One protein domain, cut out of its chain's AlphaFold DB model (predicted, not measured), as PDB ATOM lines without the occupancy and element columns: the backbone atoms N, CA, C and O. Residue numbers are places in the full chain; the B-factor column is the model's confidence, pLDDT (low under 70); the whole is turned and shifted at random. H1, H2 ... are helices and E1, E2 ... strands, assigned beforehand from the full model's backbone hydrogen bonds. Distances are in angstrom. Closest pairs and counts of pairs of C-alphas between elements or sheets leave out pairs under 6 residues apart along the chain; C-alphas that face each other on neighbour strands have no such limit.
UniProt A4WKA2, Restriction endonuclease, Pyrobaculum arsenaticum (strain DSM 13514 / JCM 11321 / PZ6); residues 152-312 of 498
ATOM      1  N   GLU A 152      -0.091 -15.982  93.870       86.62
ATOM      2  CA  GLU A 152      -0.460 -17.135  93.058       86.62
ATOM      3  C   GLU A 152      -1.423 -18.060  93.812       86.62
ATOM      4  O   GLU A 152      -1.266 -18.355  95.003       86.62
ATOM      5  N   VAL A 153      -2.438 -18.523  93.091       86.06
ATOM      6  CA  VAL A 153      -3.430 -19.488  93.557       86.06
ATOM      7  C   VAL A 153      -2.978 -20.892  93.165       86.06
ATOM      8  O   VAL A 153      -2.439 -21.101  92.082       86.06
ATOM      9  N   ARG A 154      -3.189 -21.868  94.054       87.44
ATOM     10  CA  ARG A 154      -2.825 -23.273  93.810       87.44
ATOM     11  C   ARG A 154      -3.667 -23.903  92.694       87.44
ATOM     12  O   ARG A 154      -4.809 -23.513  92.470       87.44
ATOM     13  N   ASP A 155      -3.138 -24.984  92.124       90.75
ATOM     14  CA  ASP A 155      -3.784 -25.798  91.087       90.75
ATOM     15  C   ASP A 155      -4.174 -24.961  89.846       90.75
ATOM     16  O   ASP A 155      -3.401 -24.099  89.438       90.75
ATOM     17  N   ASP A 156      -5.341 -25.194  89.236       90.00
ATOM     18  CA  ASP A 156      -5.754 -24.524  87.991       90.00
ATOM     19  C   ASP A 156      -6.376 -23.127  88.211       90.00
ATOM     20  O   ASP A 156      -6.979 -22.558  87.300       90.00
ATOM     21  N   GLY A 157      -6.252 -22.577  89.424       90.56
ATOM     22  CA  GLY A 157      -6.749 -21.253  89.792       90.56
ATOM     23  C   GLY A 157      -8.057 -21.265  90.587       90.56
ATOM     24  O   GLY A 157      -8.554 -22.304  91.036       90.56
ATOM     25  N   VAL A 158      -8.615 -20.071  90.800       90.44
ATOM     26  CA  VAL A 158      -9.836 -19.839  91.582       90.44
ATOM     27  C   VAL A 158     -10.939 -19.223  90.734       90.44
ATOM     28  O   VAL A 158     -10.723 -18.270  89.989       90.44
ATOM     29  N   PHE A 159     -12.146 -19.746  90.899       91.94
ATOM     30  CA  PHE A 159     -13.379 -19.121  90.461       91.94
ATOM     31  C   PHE A 159     -13.912 -18.181  91.548       91.94
ATOM     32  O   PHE A 159     -14.008 -18.554  92.720       91.94
ATOM     33  N   ILE A 160     -14.295 -16.966  91.151       87.19
ATOM     34  CA  ILE A 160     -14.851 -15.927  92.025       87.19
ATOM     35  C   ILE A 160     -16.310 -15.658  91.610       87.19
ATOM     36  O   ILE A 160     -16.546 -14.830  90.729       87.19
ATOM     37  N   PRO A 161     -17.305 -16.346  92.211       83.75
ATOM     38  CA  PRO A 161     -18.716 -16.167  91.853       83.75
ATOM     39  C   PRO A 161     -19.251 -14.784  92.244       83.75
ATOM     40  O   PRO A 161     -20.042 -14.182  91.523       83.75
ATOM     41  N   LEU A 162     -18.795 -14.277  93.391       84.75
ATOM     42  CA  LEU A 162     -19.095 -12.943  93.892       84.75
ATOM     43  C   LEU A 162     -17.805 -12.133  93.913       84.75
ATOM     44  O   LEU A 162     -16.882 -12.480  94.646       84.75
ATOM     45  N   GLY A 163     -17.750 -11.051  93.137       80.19
ATOM     46  CA  GLY A 163     -16.600 -10.151  93.126       80.19
ATOM     47  C   GLY A 163     -16.322  -9.552  94.508       80.19
ATOM     48  O   GLY A 163     -17.248  -9.215  95.246       80.19
ATOM     49  N   VAL A 164     -15.039  -9.379  94.842       77.62
ATOM     50  CA  VAL A 164     -14.593  -8.862  96.148       77.62
ATOM     51  C   VAL A 164     -15.231  -7.511  96.475       77.62
ATOM     52  O   VAL A 164     -15.710  -7.318  97.589       77.62
ATOM     53  N   THR A 165     -15.307  -6.598  95.501       79.44
ATOM     54  CA  THR A 165     -15.965  -5.292  95.666       79.44
ATOM     55  C   THR A 165     -17.414  -5.448  96.123       79.44
ATOM     56  O   THR A 165     -17.811  -4.834  97.110       79.44
ATOM     57  N   ASN A 166     -18.176  -6.345  95.490       74.62
ATOM     58  CA  ASN A 166     -19.573  -6.595  95.850       74.62
ATOM     59  C   ASN A 166     -19.687  -7.206  97.254       74.62
ATOM     60  O   ASN A 166     -20.563  -6.823  98.024       74.62
ATOM     61  N   ALA A 167     -18.788  -8.127  97.621       77.50
ATOM     62  CA  ALA A 167     -18.760  -8.699  98.967       77.50
ATOM     63  C   ALA A 167     -18.489  -7.621 100.039       77.50
ATOM     64  O   ALA A 167     -19.160  -7.584 101.072       77.50
ATOM     65  N   VAL A 168     -17.556  -6.698  99.768       82.56
ATOM     66  CA  VAL A 168     -17.257  -5.543 100.632       82.56
ATOM     67  C   VAL A 168     -18.454  -4.602 100.742       82.56
ATOM     68  O   VAL A 168     -18.748  -4.129 101.840       82.56
ATOM     69  N   GLU A 169     -19.166  -4.336  99.647       85.31
ATOM     70  CA  GLU A 169     -20.378  -3.508  99.656       85.31
ATOM     71  C   GLU A 169     -21.502  -4.136 100.486       85.31
ATOM     72  O   GLU A 169     -22.082  -3.448 101.329       85.31
ATOM     73  N   VAL A 170     -21.752  -5.441 100.326       90.81
ATOM     74  CA  VAL A 170     -22.715  -6.199 101.143       90.81
ATOM     75  C   VAL A 170     -22.365  -6.092 102.626       90.81
ATOM     76  O   VAL A 170     -23.218  -5.741 103.444       90.81
ATOM     77  N   ALA A 171     -21.104  -6.342 102.985       92.12
ATOM     78  CA  ALA A 171     -20.660  -6.263 104.370       92.12
ATOM     79  C   ALA A 171     -20.776  -4.839 104.937       92.12
ATOM     80  O   ALA A 171     -21.243  -4.646 106.059       92.12
ATOM     81  N   ARG A 172     -20.413  -3.823 104.148       92.81
ATOM     82  CA  ARG A 172     -20.518  -2.411 104.535       92.81
ATOM     83  C   ARG A 172     -21.971  -1.994 104.759       92.81
ATOM     84  O   ARG A 172     -22.261  -1.325 105.749       92.81
ATOM     85  N   ALA A 173     -22.879  -2.387 103.867       94.31
ATOM     86  CA  ALA A 173     -24.310  -2.128 104.010       94.31
ATOM     87  C   ALA A 173     -24.876  -2.816 105.261       94.31
ATOM     88  O   ALA A 173     -25.615  -2.197 106.031       94.31
ATOM     89  N   TYR A 174     -24.457  -4.058 105.517       97.88
ATOM     90  CA  TYR A 174     -24.826  -4.785 106.725       97.88
ATOM     91  C   TYR A 174     -24.370  -4.061 107.997       97.88
ATOM     92  O   TYR A 174     -25.187  -3.848 108.891       97.88
ATOM     93  N   LEU A 175     -23.116  -3.603 108.072       96.44
ATOM     94  CA  LEU A 175     -22.617  -2.855 109.234       96.44
ATOM     95  C   LEU A 175     -23.382  -1.552 109.457       96.44
ATOM     96  O   LEU A 175     -23.781  -1.264 110.585       96.44
ATOM     97  N   LYS A 176     -23.663  -0.797 108.388       94.50
ATOM     98  CA  LYS A 176     -24.491   0.414 108.484       94.50
ATOM     99  C   LYS A 176     -25.876   0.117 109.060       94.50
ATOM    100  O   LYS A 176     -26.349   0.858 109.915       94.50
ATOM    101  N   SER A 177     -26.493  -1.004 108.674       96.44
ATOM    102  CA  SER A 177     -27.783  -1.428 109.244       96.44
ATOM    103  C   SER A 177     -27.718  -1.774 110.740       96.44
ATOM    104  O   SER A 177     -28.743  -1.773 111.418       96.44
ATOM    105  N   LYS A 178     -26.518  -2.051 111.269       95.62
ATOM    106  CA  LYS A 178     -26.254  -2.275 112.698       95.62
ATOM    107  C   LYS A 178     -25.891  -0.995 113.455       95.62
ATOM    108  O   LYS A 178     -25.597  -1.062 114.638       95.62
ATOM    109  N   GLY A 179     -25.936   0.171 112.808       93.00
ATOM    110  CA  GLY A 179     -25.628   1.453 113.447       93.00
ATOM    111  C   GLY A 179     -24.151   1.848 113.399       93.00
ATOM    112  O   GLY A 179     -23.773   2.809 114.068       93.00
ATOM    113  N   ALA A 180     -23.327   1.143 112.614       93.31
ATOM    114  CA  ALA A 180     -21.984   1.603 112.276       93.31
ATOM    115  C   ALA A 180     -22.073   2.826 111.355       93.31
ATOM    116  O   ALA A 180     -22.695   2.763 110.291       93.31
ATOM    117  N   LEU A 181     -21.425   3.922 111.731       86.62
ATOM    118  CA  LEU A 181     -21.438   5.156 110.951       86.62
ATOM    119  C   LEU A 181     -20.348   5.124 109.871       86.62
ATOM    120  O   LEU A 181     -20.627   5.358 108.691       86.62
ATOM    121  N   HIS A 182     -19.120   4.757 110.256       83.75
ATOM    122  CA  HIS A 182     -17.928   4.877 109.413       83.75
ATOM    123  C   HIS A 182     -17.082   3.592 109.379       83.75
ATOM    124  O   HIS A 182     -15.940   3.580 109.841       83.75
ATOM    125  N   PRO A 183     -17.582   2.492 108.789       86.75
ATOM    126  CA  PRO A 183     -16.785   1.280 108.630       86.75
ATOM    127  C   PRO A 183     -15.626   1.491 107.639       86.75
ATOM    128  O   PRO A 183     -15.843   1.746 106.451       86.75
ATOM    129  N   GLN A 184     -14.387   1.351 108.100       84.19
ATOM    130  CA  GLN A 184     -13.171   1.447 107.286       84.19
ATOM    131  C   GLN A 184     -12.670   0.048 106.940       84.19
ATOM    132  O   GLN A 184     -12.569  -0.797 107.820       84.19
ATOM    133  N   LEU A 185     -12.388  -0.227 105.664       82.88
ATOM    134  CA  LEU A 185     -11.919  -1.550 105.243       82.88
ATOM    135  C   LEU A 185     -10.487  -1.764 105.751       82.88
ATOM    136  O   LEU A 185      -9.592  -1.024 105.358       82.88
ATOM    137  N   GLY A 186     -10.290  -2.770 106.600       78.12
ATOM    138  CA  GLY A 186      -8.978  -3.167 107.114       78.12
ATOM    139  C   GLY A 186      -8.342  -4.306 106.319       78.12
ATOM    140  O   GLY A 186      -7.124  -4.431 106.283       78.12
ATOM    141  N   GLY A 187      -9.147  -5.134 105.653       77.62
ATOM    142  CA  GLY A 187      -8.630  -6.200 104.803       77.62
ATOM    143  C   GLY A 187      -9.694  -7.196 104.374       77.62
ATOM    144  O   GLY A 187     -10.813  -7.212 104.893       77.62
ATOM    145  N   VAL A 188      -9.321  -8.041 103.421       82.44
ATOM    146  CA  VAL A 188     -10.157  -9.132 102.922       82.44
ATOM    147  C   VAL A 188      -9.343 -10.416 102.954       82.44
ATOM    148  O   VAL A 188      -8.180 -10.436 102.543       82.44
ATOM    149  N   SER A 189      -9.972 -11.491 103.411       83.06
ATOM    150  CA  SER A 189      -9.533 -12.850 103.127       83.06
ATOM    151  C   SER A 189     -10.689 -13.689 102.590       83.06
ATOM    152  O   SER A 189     -11.859 -13.318 102.725       83.06
ATOM    153  N   ALA A 190     -10.368 -14.812 101.953       85.38
ATOM    154  CA  ALA A 190     -11.363 -15.768 101.492       85.38
ATOM    155  C   ALA A 190     -10.980 -17.206 101.848       85.38
ATOM    156  O   ALA A 190      -9.825 -17.610 101.711       85.38
ATOM    157  N   LEU A 191     -11.982 -17.986 102.238       88.38
ATOM    158  CA  LEU A 191     -11.908 -19.434 102.298       88.38
ATOM    159  C   LEU A 191     -12.187 -19.997 100.905       88.38
ATOM    160  O   LEU A 191     -13.281 -19.833 100.348       88.38
ATOM    161  N   LEU A 192     -11.183 -20.663 100.351       91.62
ATOM    162  CA  LEU A 192     -11.252 -21.363  99.086       91.62
ATOM    163  C   LEU A 192     -11.584 -22.829  99.330       91.62
ATOM    164  O   LEU A 192     -10.827 -23.558  99.974       91.62
ATOM    165  N   LYS A 193     -12.706 -23.268  98.764       92.56
ATOM    166  CA  LYS A 193     -13.109 -24.676  98.750       92.56
ATOM    167  C   LYS A 193     -12.868 -25.290  97.383       92.56
ATOM    168  O   LYS A 193     -12.704 -24.585  96.386       92.56
ATOM    169  N   ARG A 194     -12.849 -26.620  97.329       93.50
ATOM    170  CA  ARG A 194     -12.623 -27.347  96.080       93.50
ATOM    171  C   ARG A 194     -13.720 -27.093  95.050       93.50
ATOM    172  O   ARG A 194     -14.907 -27.138  95.364       93.50
ATOM    173  N   LEU A 195     -13.277 -26.891  93.811       94.62
ATOM    174  CA  LEU A 195     -14.079 -26.922  92.598       94.62
ATOM    175  C   LEU A 195     -13.576 -28.081  91.730       94.62
ATOM    176  O   LEU A 195     -12.446 -28.073  91.237       94.62
ATOM    177  N   TYR A 196     -14.412 -29.100  91.568       92.75
ATOM    178  CA  TYR A 196     -14.076 -30.302  90.818       92.75
ATOM    179  C   TYR A 196     -14.578 -30.180  89.387       92.75
ATOM    180  O   TYR A 196     -15.783 -30.091  89.160       92.75
ATOM    181  N   VAL A 197     -13.657 -30.217  88.425       92.81
ATOM    182  CA  VAL A 197     -13.987 -30.143  87.002       92.81
ATOM    183  C   VAL A 197     -13.963 -31.548  86.407       92.81
ATOM    184  O   VAL A 197     -12.917 -32.206  86.325       92.81
ATOM    185  N   PHE A 198     -15.123 -32.010  85.950       92.38
ATOM    186  CA  PHE A 198     -15.287 -33.324  85.351       92.38
ATOM    187  C   PHE A 198     -15.519 -33.216  83.850       92.38
ATOM    188  O   PHE A 198     -16.446 -32.547  83.393       92.38
ATOM    189  N   LYS A 199     -14.735 -33.972  83.076       92.06
ATOM    190  CA  LYS A 199     -15.078 -34.276  81.689       92.06
ATOM    191  C   LYS A 199     -15.910 -35.550  81.667       92.06
ATOM    192  O   LYS A 199     -15.441 -36.625  82.048       92.06
ATOM    193  N   ALA A 200     -17.141 -35.433  81.209       90.75
ATOM    194  CA  ALA A 200     -18.094 -36.517  81.158       90.75
ATOM    195  C   ALA A 200     -18.334 -36.997  79.737       90.75
ATOM    196  O   ALA A 200     -18.408 -36.203  78.804       90.75
ATOM    197  N   LYS A 201     -18.522 -38.307  79.596       91.69
ATOM    198  CA  LYS A 201     -19.042 -38.936  78.387       91.69
ATOM    199  C   LYS A 201     -20.281 -39.743  78.743       91.69
ATOM    200  O   LYS A 201     -20.181 -40.770  79.419       91.69
ATOM    201  N   ALA A 202     -21.433 -39.283  78.275       92.44
ATOM    202  CA  ALA A 202     -22.694 -40.000  78.366       92.44
ATOM    203  C   ALA A 202     -22.863 -40.849  77.105       92.44
ATOM    204  O   ALA A 202     -22.823 -40.333  75.994       92.44
ATOM    205  N   SER A 203     -23.011 -42.162  77.252       93.56
ATOM    206  CA  SER A 203     -23.321 -43.076  76.147       93.56
ATOM    207  C   SER A 203     -24.682 -43.711  76.387       93.56
ATOM    208  O   SER A 203     -24.915 -44.224  77.476       93.56
ATOM    209  N   TYR A 204     -25.559 -43.696  75.389       94.12
ATOM    210  CA  TYR A 204     -26.938 -44.167  75.527       94.12
ATOM    211  C   TYR A 204     -27.486 -44.710  74.196       94.12
ATOM    212  O   TYR A 204     -26.901 -44.497  73.127       94.12
ATOM    213  N   LYS A 205     -28.600 -45.445  74.241       94.69
ATOM    214  CA  LYS A 205     -29.308 -45.979  73.071       94.69
ATOM    215  C   LYS A 205     -30.634 -45.245  72.886       94.69
ATOM    216  O   LYS A 205     -31.500 -45.297  73.751       94.69
ATOM    217  N   LEU A 206     -30.787 -44.597  71.732       91.25
ATOM    218  CA  LEU A 206     -32.031 -43.960  71.294       91.25
ATOM    219  C   LEU A 206     -32.200 -44.242  69.796       91.25
ATOM    220  O   LEU A 206     -31.639 -43.546  68.940       91.25
ATOM    221  N   GLY A 207     -32.852 -45.368  69.491       92.44
ATOM    222  CA  GLY A 207     -32.837 -46.015  68.174       92.44
ATOM    223  C   GLY A 207     -31.471 -46.633  67.843       92.44
ATOM    224  O   GLY A 207     -31.327 -47.852  67.794       92.44
ATOM    225  N   ARG A 208     -30.441 -45.788  67.698       91.56
ATOM    226  CA  ARG A 208     -29.023 -46.166  67.548       91.56
ATOM    227  C   ARG A 208     -28.208 -45.763  68.777       91.56
ATOM    228  O   ARG A 208     -28.645 -44.930  69.571       91.56
ATOM    229  N   ARG A 209     -27.011 -46.335  68.931       94.19
ATOM    230  CA  ARG A 209     -26.078 -45.935  69.994       94.19
ATOM    231  C   ARG A 209     -25.553 -44.525  69.717       94.19
ATOM    232  O   ARG A 209     -25.120 -44.239  68.603       94.19
ATOM    233  N   ARG A 210     -25.619 -43.655  70.720       93.75
ATOM    234  CA  ARG A 210     -25.137 -42.270  70.687       93.75
ATOM    235  C   ARG A 210     -24.198 -42.028  71.862       93.75
ATOM    236  O   ARG A 210     -24.235 -42.755  72.859       93.75
ATOM    237  N   SER A 211     -23.346 -41.019  71.733       91.12
ATOM    238  CA  SER A 211     -22.550 -40.526  72.848       91.12
ATOM    239  C   SER A 211     -22.387 -39.023  72.765       91.12
ATOM    240  O   SER A 211     -22.094 -38.510  71.687       91.12
ATOM    241  N   GLU A 212     -22.496 -38.365  73.907       91.12
ATOM    242  CA  GLU A 212     -22.282 -36.933  74.061       91.12
ATOM    243  C   GLU A 212     -21.244 -36.689  75.150       91.12
ATOM    244  O   GLU A 212     -21.143 -37.447  76.121       91.12
ATOM    245  N   GLU A 213     -20.434 -35.655  74.952       89.69
ATOM    246  CA  GLU A 213     -19.445 -35.213  75.925       89.69
ATOM    247  C   GLU A 213     -19.854 -33.856  76.484       89.69
ATOM    248  O   GLU A 213     -20.359 -33.005  75.757       89.69
ATOM    249  N   ALA A 214     -19.598 -33.655  77.770       90.25
ATOM    250  CA  ALA A 214     -19.760 -32.364  78.418       90.25
ATOM    251  C   ALA A 214     -18.688 -32.163  79.476       90.25
ATOM    252  O   ALA A 214     -18.085 -33.118  79.973       90.25
ATOM    253  N   VAL A 215     -18.477 -30.904  79.829       90.94
ATOM    254  CA  VAL A 215     -17.681 -30.520  80.986       90.94
ATOM    255  C   VAL A 215     -18.627 -29.920  82.011       90.94
ATOM    256  O   VAL A 215     -19.489 -29.114  81.666       90.94
ATOM    257  N   ILE A 216     -18.485 -30.353  83.254       92.50
ATOM    258  CA  ILE A 216     -19.271 -29.872  84.383       92.50
ATOM    259  C   ILE A 216     -18.336 -29.620  85.552       92.50
ATOM    260  O   ILE A 216     -17.467 -30.445  85.842       92.50
ATOM    261  N   SER A 217     -18.541 -28.499  86.225       93.69
ATOM    262  CA  SER A 217     -17.844 -28.185  87.462       93.69
ATOM    263  C   SER A 217     -18.813 -28.288  88.632       93.69
ATOM    264  O   SER A 217     -19.951 -27.831  88.540       93.69
ATOM    265  N   VAL A 218     -18.376 -28.907  89.725       94.12
ATOM    266  CA  VAL A 218     -19.164 -29.021  90.958       94.12
ATOM    267  C   VAL A 218     -18.291 -28.597  92.125       94.12
ATOM    268  O   VAL A 218     -17.176 -29.103  92.269       94.12
ATOM    269  N   ASP A 219     -18.762 -27.654  92.934       94.38
ATOM    270  CA  ASP A 219     -18.023 -27.251  94.129       94.38
ATOM    271  C   ASP A 219     -18.303 -28.146  95.342       94.38
ATOM    272  O   ASP A 219     -19.213 -28.975  95.340       94.38
ATOM    273  N   ALA A 220     -17.489 -27.990  96.387       88.50
ATOM    274  CA  ALA A 220     -17.594 -28.751  97.632       88.50
ATOM    275  C   ALA A 220     -18.950 -28.599  98.352       88.50
ATOM    276  O   ALA A 220     -19.291 -29.422  99.193       88.50
ATOM    277  N   GLU A 221     -19.741 -27.573  98.025       88.06
ATOM    278  CA  GLU A 221     -21.082 -27.360  98.585       88.06
ATOM    279  C   GLU A 221     -22.185 -27.933  97.677       88.06
ATOM    280  O   GLU A 221     -23.373 -27.791  97.969       88.06
ATOM    281  N   GLY A 222     -21.797 -28.603  96.588       92.19
ATOM    282  CA  GLY A 222     -22.690 -29.271  95.650       92.19
ATOM    283  C   GLY A 222     -23.298 -28.355  94.590       92.19
ATOM    284  O   GLY A 222     -24.219 -28.778  93.888       92.19
ATOM    285  N   GLU A 223     -22.820 -27.117  94.456       94.38
ATOM    286  CA  GLU A 223     -23.295 -26.206  93.417       94.38
ATOM    287  C   GLU A 223     -22.691 -26.577  92.064       94.38
ATOM    288  O   GLU A 223     -21.504 -26.892  91.959       94.38
ATOM    289  N   VAL A 224     -23.535 -26.572  91.031       93.94
ATOM    290  CA  VAL A 224     -23.189 -27.041  89.689       93.94
ATOM    291  C   VAL A 224     -23.011 -25.860  88.745       93.94
ATOM    292  O   VAL A 224     -23.885 -24.999  88.654       93.94
ATOM    293  N   TYR A 225     -21.926 -25.884  87.977       91.75
ATOM    294  CA  TYR A 225     -21.623 -24.922  86.924       91.75
ATOM    295  C   TYR A 225     -21.428 -25.663  85.597       91.75
ATOM    296  O   TYR A 225     -20.691 -26.651  85.518       91.75
ATOM    297  N   GLU A 226     -22.103 -25.199  84.546       90.00
ATOM    298  CA  GLU A 226     -21.914 -25.734  83.196       90.00
ATOM    299  C   GLU A 226     -20.536 -25.311  82.658       90.00
ATOM    300  O   GLU A 226     -20.180 -24.134  82.684       90.00
ATOM    301  N   GLY A 227     -19.749 -26.271  82.164       90.12
ATOM    302  CA  GLY A 227     -18.394 -26.015  81.677       90.12
ATOM    303  C   GLY A 227     -17.365 -25.772  82.784       90.12
ATOM    304  O   GLY A 227     -17.530 -26.205  83.927       90.12
ATOM    305  N   VAL A 228     -16.262 -25.115  82.410       89.00
ATOM    306  CA  VAL A 228     -15.236 -24.622  83.341       89.00
ATOM    307  C   VAL A 228     -15.525 -23.143  83.598       89.00
ATOM    308  O   VAL A 228     -15.536 -22.374  82.633       89.00
ATOM    309  N   PRO A 229     -15.791 -22.723  84.847       89.25
ATOM    310  CA  PRO A 229     -15.999 -21.313  85.150       89.25
ATOM    311  C   PRO A 229     -14.704 -20.506  84.941       89.25
ATOM    312  O   PRO A 229     -13.627 -21.094  84.865       89.25
ATOM    313  N   PRO A 230     -14.773 -19.165  84.840       86.31
ATOM    314  CA  PRO A 230     -13.580 -18.342  84.669       86.31
ATOM    315  C   PRO A 230     -12.656 -18.484  85.884       86.31
ATOM    316  O   PRO A 230     -13.021 -18.098  86.996       86.31
ATOM    317  N   LEU A 231     -11.467 -19.043  85.656       87.50
ATOM    318  CA  LEU A 231     -10.434 -19.224  86.672       87.50
ATOM    319  C   LEU A 231      -9.392 -18.115  86.551       87.50
ATOM    320  O   LEU A 231      -8.954 -17.781  85.448       87.50
ATOM    321  N   ILE A 232      -8.995 -17.560  87.691       82.81
ATOM    322  CA  ILE A 232      -7.855 -16.650  87.795       82.81
ATOM    323  C   ILE A 232      -6.758 -17.297  88.635       82.81
ATOM    324  O   ILE A 232      -7.032 -17.999  89.609       82.81
ATOM    325  N   ASN A 233      -5.510 -17.031  88.263       85.50
ATOM    326  CA  ASN A 233      -4.347 -17.648  88.901       85.50
ATOM    327  C   ASN A 233      -3.675 -16.726  89.916       85.50
ATOM    328  O   ASN A 233      -2.790 -17.171  90.640       85.50
ATOM    329  N   THR A 234      -4.094 -15.461  89.986       77.81
ATOM    330  CA  THR A 234      -3.590 -14.488  90.951       77.81
ATOM    331  C   THR A 234      -4.728 -13.768  91.663       77.81
ATOM    332  O   THR A 234      -5.772 -13.477  91.078       77.81
ATOM    333  N   VAL A 235      -4.529 -13.489  92.951       77.75
ATOM    334  CA  VAL A 235      -5.440 -12.702  93.795       77.75
ATOM    335  C   VAL A 235      -4.653 -11.684  94.610       77.75
ATOM    336  O   VAL A 235      -3.494 -11.908  94.947       77.75
ATOM    337  N   ASN A 236      -5.287 -10.569  94.968       73.50
ATOM    338  CA  ASN A 236      -4.682  -9.495  95.764       73.50
ATOM    339  C   ASN A 236      -5.152  -9.497  97.233       73.50
ATOM    340  O   ASN A 236      -5.081  -8.476  97.915       73.50
ATOM    341  N   PHE A 237      -5.652 -10.634  97.722       73.75
ATOM    342  CA  PHE A 237      -6.141 -10.818  99.088       73.75
ATOM    343  C   PHE A 237      -5.681 -12.164  99.664       73.75
ATOM    344  O   PHE A 237      -5.222 -13.050  98.943       73.75
ATOM    345  N   TYR A 238      -5.778 -12.311 100.984       77.06
ATOM    346  CA  TYR A 238      -5.380 -13.540 101.669       77.06
ATOM    347  C   TYR A 238      -6.345 -14.684 101.370       77.06
ATOM    348  O   TYR A 238      -7.558 -14.499 101.392       77.06
ATOM    349  N   VAL A 239      -5.812 -15.882 101.145       80.62
ATOM    350  CA  VAL A 239      -6.623 -17.072 100.887       80.62
ATOM    351  C   VAL A 239      -6.246 -18.205 101.825       80.62
ATOM    352  O   VAL A 239      -5.065 -18.477 102.048       80.62
ATOM    353  N   GLU A 240      -7.263 -18.874 102.349       81.75
ATOM    354  CA  GLU A 240      -7.149 -20.132 103.079       81.75
ATOM    355  C   GLU A 240      -7.756 -21.248 102.237       81.75
ATOM    356  O   GLU A 240      -8.711 -21.024 101.500       81.75
ATOM    357  N   TYR A 241      -7.194 -22.450 102.324       85.31
ATOM    358  CA  TYR A 241      -7.607 -23.583 101.503       85.31
ATOM    359  C   TYR A 241      -8.244 -24.656 102.378       85.31
ATOM    360  O   TYR A 241      -7.606 -25.147 103.309       85.31
ATOM    361  N   GLU A 242      -9.459 -25.070 102.030       86.25
ATOM    362  CA  GLU A 242     -10.164 -26.164 102.691       86.25
ATOM    363  C   GLU A 242     -10.446 -27.300 101.706       86.25
ATOM    364  O   GLU A 242     -10.920 -27.098 100.583       86.25
ATOM    365  N   THR A 243     -10.130 -28.522 102.128       84.81
ATOM    366  CA  THR A 243     -10.345 -29.729 101.332       84.81
ATOM    367  C   THR A 243     -10.888 -30.845 102.207       84.81
ATOM    368  O   THR A 243     -10.271 -31.158 103.226       84.81
ATOM    369  N   SER A 244     -11.940 -31.528 101.762       83.88
ATOM    370  CA  SER A 244     -12.347 -32.821 102.313       83.88
ATOM    371  C   SER A 244     -12.334 -33.906 101.236       83.88
ATOM    372  O   SER A 244     -12.604 -33.666 100.057       83.88
ATOM    373  N   ARG A 245     -11.991 -35.138 101.635       80.06
ATOM    374  CA  ARG A 245     -12.088 -36.308 100.745       80.06
ATOM    375  C   ARG A 245     -13.543 -36.648 100.419       80.06
ATOM    376  O   ARG A 245     -13.808 -37.148  99.330       80.06
ATOM    377  N   GLU A 246     -14.461 -36.379 101.340       86.88
ATOM    378  CA  GLU A 246     -15.894 -36.645 101.174       86.88
ATOM    379  C   GLU A 246     -16.522 -35.719 100.124       86.88
ATOM    380  O   GLU A 246     -17.355 -36.171  99.334       86.88
ATOM    381  N   ASP A 247     -16.047 -34.473 100.030       87.50
ATOM    382  CA  ASP A 247     -16.509 -33.492  99.040       87.50
ATOM    383  C   ASP A 247     -16.332 -34.005  97.609       87.50
ATOM    384  O   ASP A 247     -17.216 -33.834  96.774       87.50
ATOM    385  N   TYR A 248     -15.221 -34.693  97.321       86.62
ATOM    386  CA  TYR A 248     -14.969 -35.254  95.993       86.62
ATOM    387  C   TYR A 248     -16.010 -36.308  95.606       86.62
ATOM    388  O   TYR A 248     -16.526 -36.290  94.486       86.62
ATOM    389  N   TYR A 249     -16.316 -37.243  96.512       87.75
ATOM    390  CA  TYR A 249     -17.289 -38.298  96.233       87.75
ATOM    391  C   TYR A 249     -18.692 -37.711  96.050       87.75
ATOM    392  O   TYR A 249     -19.363 -38.048  95.072       87.75
ATOM    393  N   SER A 250     -19.075 -36.761  96.906       89.62
ATOM    394  CA  SER A 250     -20.338 -36.024  96.800       89.62
ATOM    395  C   SER A 250     -20.443 -35.254  95.478       89.62
ATOM    396  O   SER A 250     -21.412 -35.418  94.734       89.62
ATOM    397  N   ALA A 251     -19.415 -34.481  95.121       91.31
ATOM    398  CA  ALA A 251     -19.359 -33.727  93.869       91.31
ATOM    399  C   ALA A 251     -19.449 -34.643  92.639       91.31
ATOM    400  O   ALA A 251     -20.154 -34.341  91.673       91.31
ATOM    401  N   ARG A 252     -18.787 -35.806  92.687       90.56
ATOM    402  CA  ARG A 252     -18.835 -36.810  91.621       90.56
ATOM    403  C   ARG A 252     -20.240 -37.390  91.441       90.56
ATOM    404  O   ARG A 252     -20.683 -37.556  90.305       90.56
ATOM    405  N   GLU A 253     -20.943 -37.709  92.525       91.06
ATOM    406  CA  GLU A 253     -22.328 -38.198  92.458       91.06
ATOM    407  C   GLU A 253     -23.291 -37.142  91.909       91.06
ATOM    408  O   GLU A 253     -24.130 -37.454  91.056       91.06
ATOM    409  N   ILE A 254     -23.141 -35.890  92.347       92.75
ATOM    410  CA  ILE A 254     -23.918 -34.749  91.846       92.75
ATOM    411  C   ILE A 254     -23.683 -34.566  90.344       92.75
ATOM    412  O   ILE A 254     -24.651 -34.467  89.588       92.75
ATOM    413  N   ALA A 255     -22.426 -34.616  89.892       91.38
ATOM    414  CA  ALA A 255     -22.087 -34.521  88.476       91.38
ATOM    415  C   ALA A 255     -22.775 -35.625  87.655       91.38
ATOM    416  O   ALA A 255     -23.442 -35.320  86.668       91.38
ATOM    417  N   ILE A 256     -22.685 -36.898  88.075       91.12
ATOM    418  CA  ILE A 256     -23.346 -38.022  87.381       91.12
ATOM    419  C   ILE A 256     -24.850 -37.776  87.258       91.12
ATOM    420  O   ILE A 256     -25.419 -37.966  86.178       91.12
ATOM    421  N   ARG A 257     -25.492 -37.353  88.351       90.75
ATOM    422  CA  ARG A 257     -26.935 -37.100  88.387       90.75
ATOM    423  C   ARG A 257     -27.327 -35.979  87.432       90.75
ATOM    424  O   ARG A 257     -28.238 -36.169  86.632       90.75
ATOM    425  N   TYR A 258     -26.609 -34.859  87.482       90.44
ATOM    426  CA  TYR A 258     -26.854 -33.704  86.626       90.44
ATOM    427  C   TYR A 258     -26.655 -34.034  85.141       90.44
ATOM    428  O   TYR A 258     -27.494 -33.718  84.304       90.44
ATOM    429  N   ILE A 259     -25.572 -34.733  84.797       87.06
ATOM    430  CA  ILE A 259     -25.309 -35.177  83.422       87.06
ATOM    431  C   ILE A 259     -26.424 -36.093  82.926       87.06
ATOM    432  O   ILE A 259     -26.891 -35.949  81.797       87.06
ATOM    433  N   THR A 260     -26.858 -37.032  83.767       87.75
ATOM    434  CA  THR A 260     -27.926 -37.965  83.401       87.75
ATOM    435  C   THR A 260     -29.229 -37.221  83.135       87.75
ATOM    436  O   THR A 260     -29.881 -37.512  82.143       87.75
ATOM    437  N   SER A 261     -29.596 -36.236  83.957       86.38
ATOM    438  CA  SER A 261     -30.840 -35.484  83.758       86.38
ATOM    439  C   SER A 261     -30.782 -34.472  82.612       86.38
ATOM    440  O   SER A 261     -31.823 -34.150  82.045       86.38
ATOM    441  N   ARG A 262     -29.597 -33.940  82.282       85.00
ATOM    442  CA  ARG A 262     -29.459 -32.837  81.318       85.00
ATOM    443  C   ARG A 262     -29.038 -33.268  79.916       85.00
ATOM    444  O   ARG A 262     -29.471 -32.647  78.953       85.00
ATOM    445  N   ILE A 263     -28.192 -34.291  79.809       83.38
ATOM    446  CA  ILE A 263     -27.588 -34.733  78.540       83.38
ATOM    447  C   ILE A 263     -28.339 -35.922  77.954       83.38
ATOM    448  O   ILE A 263     -28.436 -36.065  76.740       83.38
ATOM    449  N   VAL A 264     -28.850 -36.813  78.803       86.69
ATOM    450  CA  VAL A 264     -29.511 -38.022  78.320       86.69
ATOM    451  C   VAL A 264     -30.963 -37.693  77.956       86.69
ATOM    452  O   VAL A 264     -31.716 -37.271  78.834       86.69
ATOM    453  N   PRO A 265     -31.388 -37.895  76.695       88.44
ATOM    454  CA  PRO A 265     -32.762 -37.626  76.290       88.44
ATOM    455  C   PRO A 265     -33.760 -38.556  76.982       88.44
ATOM    456  O   PRO A 265     -33.455 -39.717  77.276       88.44
ATOM    457  N   GLU A 266     -34.987 -38.074  77.164       89.00
ATOM    458  CA  GLU A 266     -36.087 -38.887  77.677       89.00
ATOM    459  C   GLU A 266     -36.334 -40.114  76.774       89.00
ATOM    460  O   GLU A 266     -36.261 -40.038  75.545       89.00
ATOM    461  N   GLY A 267     -36.570 -41.280  77.385       88.00
ATOM    462  CA  GLY A 267     -36.747 -42.553  76.673       88.00
ATOM    463  C   GLY A 267     -35.451 -43.253  76.232       88.00
ATOM    464  O   GLY A 267     -35.518 -44.330  75.634       88.00
ATOM    465  N   ALA A 268     -34.272 -42.695  76.526       90.50
ATOM    466  CA  ALA A 268     -33.003 -43.372  76.274       90.50
ATOM    467  C   ALA A 268     -32.802 -44.606  77.178       90.50
ATOM    468  O   ALA A 268     -33.153 -44.608  78.356       90.50
ATOM    469  N   GLN A 269     -32.190 -45.655  76.622       90.88
ATOM    470  CA  GLN A 269     -31.885 -46.922  77.308       90.88
ATOM    471  C   GLN A 269     -30.369 -47.188  77.326       90.88
ATOM    472  O   GLN A 269     -29.607 -46.501  76.640       90.88
ATOM    473  N   ASP A 270     -29.912 -48.186  78.091       91.69
ATOM    474  CA  ASP A 270     -28.495 -48.588  78.199       91.69
ATOM    475  C   ASP A 270     -27.534 -47.424  78.524       91.69
ATOM    476  O   ASP A 270     -26.472 -47.268  77.905       91.69
ATOM    477  N   ILE A 271     -27.927 -46.576  79.481       91.38
ATOM    478  CA  ILE A 271     -27.197 -45.358  79.849       91.38
ATOM    479  C   ILE A 271     -25.909 -45.722  80.592       91.38
ATOM    480  O   ILE A 271     -25.921 -46.409  81.612       91.38
ATOM    481  N   LYS A 272     -24.781 -45.204  80.108       91.94
ATOM    482  CA  LYS A 272     -23.470 -45.307  80.752       91.94
ATOM    483  C   LYS A 272     -22.828 -43.930  80.837       91.94
ATOM    484  O   LYS A 272     -22.501 -43.340  79.808       91.94
ATOM    485  N   ILE A 273     -22.591 -43.461  82.060       90.44
ATOM    486  CA  ILE A 273     -21.856 -42.221  82.326       90.44
ATOM    487  C   ILE A 273     -20.416 -42.564  82.705       90.44
ATOM    488  O   ILE A 273     -20.165 -43.334  83.632       90.44
ATOM    489  N   GLN A 274     -19.459 -41.996  81.977       90.00
ATOM    490  CA  GLN A 274     -18.043 -42.055  82.319       90.00
ATOM    491  C   GLN A 274     -17.561 -40.660  82.697       90.00
ATOM    492  O   GLN A 274     -17.653 -39.746  81.884       90.00
ATOM    493  N   LEU A 275     -17.023 -40.513  83.908       87.56
ATOM    494  CA  LEU A 275     -16.347 -39.295  84.349       87.56
ATOM    495  C   LEU A 275     -14.836 -39.493  84.284       87.56
ATOM    496  O   LEU A 275     -14.316 -40.491  84.786       87.56
ATOM    497  N   LYS A 276     -14.141 -38.527  83.689       81.56
ATOM    498  CA  LYS A 276     -12.693 -38.362  83.785       81.56
ATOM    499  C   LYS A 276     -12.413 -37.071  84.550       81.56
ATOM    500  O   LYS A 276     -13.017 -36.043  84.243       81.56
ATOM    501  N   ASN A 277     -11.501 -37.128  85.521       69.69
ATOM    502  CA  ASN A 277     -10.985 -35.909  86.143       69.69
ATOM    503  C   ASN A 277     -10.294 -35.071  85.073       69.69
ATOM    504  O   ASN A 277      -9.500 -35.606  84.295       69.69
ATOM    505  N   HIS A 278     -10.646 -33.790  85.019       67.62
ATOM    506  CA  HIS A 278     -10.139 -32.883  84.001       67.62
ATOM    507  C   HIS A 278      -9.183 -31.843  84.581       67.62
ATOM    508  O   HIS A 278      -8.119 -31.645  84.006       67.62
ATOM    509  N   ALA A 279      -9.555 -31.237  85.708       76.19
ATOM    510  CA  ALA A 279      -8.841 -30.142  86.353       76.19
ATOM    511  C   ALA A 279      -9.207 -30.080  87.846       76.19
ATOM    512  O   ALA A 279     -10.303 -30.503  88.241       76.19
ATOM    513  N   LEU A 280      -8.293 -29.567  88.671       84.75
ATOM    514  CA  LEU A 280      -8.547 -29.265  90.081       84.75
ATOM    515  C   LEU A 280      -8.471 -27.754  90.252       84.75
ATOM    516  O   LEU A 280      -7.423 -27.159  90.047       84.75
ATOM    517  N   ALA A 281      -9.579 -27.146  90.651       93.44
ATOM    518  CA  ALA A 281      -9.665 -25.709  90.839       93.44
ATOM    519  C   ALA A 281     -10.234 -25.385  92.223       93.44
ATOM    520  O   ALA A 281     -10.570 -26.271  93.026       93.44
ATOM    521  N   TRP A 282     -10.347 -24.093  92.492       95.12
ATOM    522  CA  TRP A 282     -10.888 -23.550  93.726       95.12
ATOM    523  C   TRP A 282     -12.097 -22.666  93.449       95.12
ATOM    524  O   TRP A 282     -12.239 -22.109  92.365       95.12
ATOM    525  N   VAL A 283     -12.960 -22.502  94.445       92.44
ATOM    526  CA  VAL A 283     -14.016 -21.489  94.450       92.44
ATOM    527  C   VAL A 283     -13.897 -20.641  95.709       92.44
ATOM    528  O   VAL A 283     -13.699 -21.176  96.802       92.44
ATOM    529  N   ALA A 284     -14.025 -19.321  95.568       88.88
ATOM    530  CA  ALA A 284     -14.151 -18.412  96.703       88.88
ATOM    531  C   ALA A 284     -15.517 -18.621  97.371       88.88
ATOM    532  O   ALA A 284     -16.529 -18.085  96.920       88.88
ATOM    533  N   ALA A 285     -15.550 -19.456  98.412       84.19
ATOM    534  CA  ALA A 285     -16.788 -19.902  99.047       84.19
ATOM    535  C   ALA A 285     -17.286 -18.917 100.112       84.19
ATOM    536  O   ALA A 285     -18.490 -18.670 100.224       84.19
ATOM    537  N   LEU A 286     -16.357 -18.344 100.879       88.31
ATOM    538  CA  LEU A 286     -16.663 -17.445 101.985       88.31
ATOM    539  C   LEU A 286     -15.607 -16.350 102.094       88.31
ATOM    540  O   LEU A 286     -14.424 -16.645 102.212       88.31
ATOM    541  N   TYR A 287     -16.036 -15.095 102.119       86.12
ATOM    542  CA  TYR A 287     -15.181 -13.958 102.438       86.12
ATOM    543  C   TYR A 287     -15.221 -13.668 103.930       86.12
ATOM    544  O   TYR A 287     -16.302 -13.668 104.514       86.12
ATOM    545  N   ALA A 288     -14.074 -13.355 104.525       86.88
ATOM    546  CA  ALA A 288     -13.972 -12.714 105.828       86.88
ATOM    547  C   ALA A 288     -13.435 -11.293 105.616       86.88
ATOM    548  O   ALA A 288     -12.300 -11.085 105.181       86.88
ATOM    549  N   ILE A 289     -14.285 -10.301 105.865       89.00
ATOM    550  CA  ILE A 289     -14.010  -8.903 105.539       89.00
ATOM    551  C   ILE A 289     -13.835  -8.144 106.844       89.00
ATOM    552  O   ILE A 289     -14.787  -7.990 107.614       89.00
ATOM    553  N   ARG A 290     -12.608  -7.691 107.097       89.88
ATOM    554  CA  ARG A 290     -12.243  -6.961 108.306       89.88
ATOM    555  C   ARG A 290     -12.512  -5.478 108.109       89.88
ATOM    556  O   ARG A 290     -12.056  -4.879 107.135       89.88
ATOM    557  N   PHE A 291     -13.200  -4.881 109.068       90.44
ATOM    558  CA  PHE A 291     -13.432  -3.455 109.169       90.44
ATOM    559  C   PHE A 291     -12.928  -2.927 110.504       90.44
ATOM    560  O   PHE A 291     -13.165  -3.549 111.539       90.44
ATOM    561  N   LYS A 292     -12.334  -1.734 110.489       90.44
ATOM    562  CA  LYS A 292     -12.260  -0.893 111.679       90.44
ATOM    563  C   LYS A 292     -13.539  -0.067 111.754       90.44
ATOM    564  O   LYS A 292     -13.899   0.599 110.783       90.44
ATOM    565  N   VAL A 293     -14.247  -0.126 112.877       90.75
ATOM    566  CA  VAL A 293     -15.480   0.639 113.100       90.75
ATOM    567  C   VAL A 293     -15.381   1.311 114.459       90.75
ATOM    568  O   VAL A 293     -15.354   0.632 115.485       90.75
ATOM    569  N   GLY A 294     -15.296   2.640 114.473       90.88
ATOM    570  CA  GLY A 294     -14.999   3.381 115.697       90.88
ATOM    571  C   GLY A 294     -13.731   2.859 116.373       90.88
ATOM    572  O   GLY A 294     -12.645   2.892 115.796       90.88
ATOM    573  N   LEU A 295     -13.880   2.351 117.595       90.19
ATOM    574  CA  LEU A 295     -12.771   1.860 118.413       90.19
ATOM    575  C   LEU A 295     -12.551   0.347 118.307       90.19
ATOM    576  O   LEU A 295     -11.545  -0.156 118.807       90.19
ATOM    577  N   VAL A 296     -13.450  -0.385 117.646       92.56
ATOM    578  CA  VAL A 296     -13.413  -1.851 117.587       92.56
ATOM    579  C   VAL A 296     -13.159  -2.365 116.177       92.56
ATOM    580  O   VAL A 296     -13.469  -1.717 115.177       92.56
ATOM    581  N   ASP A 297     -12.606  -3.567 116.106       91.56
ATOM    582  CA  ASP A 297     -12.472  -4.319 114.865       91.56
ATOM    583  C   ASP A 297     -13.676  -5.241 114.683       91.56
ATOM    584  O   ASP A 297     -14.206  -5.813 115.641       91.56
ATOM    585  N   VAL A 298     -14.141  -5.358 113.444       95.50
ATOM    586  CA  VAL A 298     -15.319  -6.138 113.071       95.50
ATOM    587  C   VAL A 298     -14.976  -7.002 111.871       95.50
ATOM    588  O   VAL A 298     -14.433  -6.505 110.890       95.50
ATOM    589  N   VAL A 299     -15.311  -8.286 111.912       94.38
ATOM    590  CA  VAL A 299     -15.177  -9.194 110.771       94.38
ATOM    591  C   VAL A 299     -16.564  -9.622 110.329       94.38
ATOM    592  O   VAL A 299     -17.344 -10.166 111.110       94.38
ATOM    593  N   VAL A 300     -16.892  -9.358 109.068       97.19
ATOM    594  CA  VAL A 300     -18.156  -9.775 108.458       97.19
ATOM    595  C   VAL A 300     -17.876 -10.902 107.481       97.19
ATOM    596  O   VAL A 300     -17.038 -10.763 106.589       97.19
ATOM    597  N   HIS A 301     -18.597 -12.007 107.639       93.94
ATOM    598  CA  HIS A 301     -18.485 -13.166 106.770       93.94
ATOM    599  C   HIS A 301     -19.588 -13.147 105.713       93.94
ATOM    600  O   HIS A 301     -20.773 -13.171 106.062       93.94
ATOM    601  N   VAL A 302     -19.201 -13.112 104.437       90.62
ATOM    602  CA  VAL A 302     -20.118 -13.041 103.288       90.62
ATOM    603  C   VAL A 302     -19.897 -14.250 102.393       90.62
ATOM    604  O   VAL A 302     -18.780 -14.481 101.936       90.62
ATOM    605  N   ASP A 303     -20.942 -15.037 102.153       92.44
ATOM    606  CA  ASP A 303     -20.842 -16.206 101.280       92.44
ATOM    607  C   ASP A 303     -20.797 -15.826  99.791       92.44
ATOM    608  O   ASP A 303     -21.091 -14.696  99.391       92.44
ATOM    609  N   LYS A 304     -20.470 -16.803  98.941       89.06
ATOM    610  CA  LYS A 304     -20.424 -16.650  97.476       89.06
ATOM    611  C   LYS A 304     -21.747 -16.214  96.818       89.06
ATOM    612  O   LYS A 304     -21.752 -15.911  95.631       89.06
ATOM    613  N   LYS A 305     -22.863 -16.177  97.565       93.94
ATOM    614  CA  LYS A 305     -24.192 -15.716  97.115       93.94
ATOM    615  C   LYS A 305     -24.523 -14.304  97.606       93.94
ATOM    616  O   LYS A 305     -25.624 -13.821  97.358       93.94
ATOM    617  N   GLY A 306     -23.597 -13.644  98.301       90.25
ATOM    618  CA  GLY A 306     -23.781 -12.292  98.826       90.25
ATOM    619  C   GLY A 306     -24.601 -12.242 100.112       90.25
ATOM    620  O   GLY A 306     -25.178 -11.203 100.425       90.25
ATOM    621  N   ARG A 307     -24.686 -13.342 100.869       96.12
ATOM    622  CA  ARG A 307     -25.395 -13.378 102.155       96.12
ATOM    623  C   ARG A 307     -24.407 -13.227 103.300       96.12
ATOM    624  O   ARG A 307     -23.377 -13.897 103.334       96.12
ATOM    625  N   VAL A 308     -24.747 -12.381 104.270       97.69
ATOM    626  CA  VAL A 308     -23.986 -12.278 105.522       97.69
ATOM    627  C   VAL A 308     -24.331 -13.471 106.405       97.69
ATOM    628  O   VAL A 308     -25.472 -13.603 106.844       97.69
ATOM    629  N   VAL A 309     -23.350 -14.334 106.667       94.62
ATOM    630  CA  VAL A 309     -23.546 -15.562 107.457       94.62
ATOM    631  C   VAL A 309     -23.120 -15.404 108.913       94.62
ATOM    632  O   VAL A 309     -23.645 -16.090 109.787       94.62
ATOM    633  N   LYS A 310     -22.173 -14.502 109.190       94.31
ATOM    634  CA  LYS A 310     -21.636 -14.269 110.535       94.31
ATOM    635  C   LYS A 310     -21.063 -12.857 110.645       94.31
ATOM    636  O   LYS A 310     -20.533 -12.325 109.675       94.31
ATOM    637  N   MET A 311     -21.141 -12.277 111.838       96.38
ATOM    638  CA  MET A 311     -20.413 -11.068 112.211       96.38
ATOM    639  C   MET A 311     -19.713 -11.311 113.544       96.38
ATOM    640  O   MET A 311     -20.339 -11.757 114.505       96.38
ATOM    641  N   GLU A 312     -18.431 -10.986 113.599       94.12
ATOM    642  CA  GLU A 312     -17.617 -10.992 114.807       94.12
ATOM    643  C   GLU A 312     -17.201  -9.560 115.110       94.12
ATOM    644  O   GLU A 312     -16.836  -8.817 114.205       94.12
TER     645      GLU A 312
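What this domain is: This is residues 152 to 312 of the 498 residues of the protein "Restriction endonuclease" of Pyrobaculum arsenaticum (strain DSM 13514 / JCM 11321 / PZ6) (UniProt A4WKA2). Two very long antiparallel strands, E1 and E5, run side by side as a twisted ribbon along most of a rod-shaped domain; the hairpin partner E2, with short E3 beside it, widens the ribbon toward one end, and E6 and E7 widen it toward the other. Helix H2 packs on the E2 end, where the sheet curls round it, and H1 packs on the E6 and E7 end; short E4 runs parallel beside E1 between. The printed part has 161 residues, with two named helices and seven named strands in the order H1 E1 E2 E3 E4 H2 E5 E6 E7, in a mixed class of helices and strands. The strands form one branched, mixed and twisted sheet. The whole is loose, with a radius of gyration of the C-alphas of 19.9 A, and spans 71 by 31 by 24 A.

How they stand to each other: E1, residues 184 to 206, and E5, residues 269 to 293, are antiparallel neighbours at 173 degrees, with N 191 and O 286 at 2.8 A and N 201 and O 274 at 2.8 A, within hydrogen-bond range. E1 bends by 61 degrees at residue 187 and E5 by 62 degrees at residue 276. On the other side of E1 from E5 lie E2, residues 208 to 219, antiparallel to E1, with N 200 and O 214 at 2.8 A, and E4, residues 238 to 242, parallel to E1, with N 192 and O 240 at 2.7 A. E1, E2 and E3, residues 224 to 226, make a meander, each strand the antiparallel neighbour of the one before; N 225 and O 217 are 2.8 A apart. E5, E6, residues 296 to 303, and E7, residues 308 to 312, make another, with N 291 and O 298 at 2.7 A and N 301 and O 310 at 2.8 A. H2, residues 245 to 263, is on the sheet and touches E2, the closest C-alphas being those of Val 218 and Ala 251, 5.5 A apart. H1, residues 164 to 177, is on the sheet too and touches E6, the closest C-alphas being those of Ala 171 and Val 300, 5.9 A apart. H1 and H2 are apart. Every O i to N i+4 pair is within hydrogen-bond range in H1, and 14 of 15 in H2.

Where its parts are: E1 begins with C-alpha 184 at (-13.171, 1.447, 107.286) and measures 60.9 A; E5 measures 61.7 A, E2 34.4 A, H2 27.1 A, E6 23.0 A and H1 20.0 A. E7 ends with C-alpha 312 at (-17.617, -10.992, 114.807).

The domain as a whole: The C-alphas of Gly 207 and Leu 295, the two farthest apart, are 72.2 A from each other. The printed part has no cut, and the link from E3 to E4, 11 residues, is long. The mean pLDDT of the printed part is 88.7, and residues 277 to 278 are under 70.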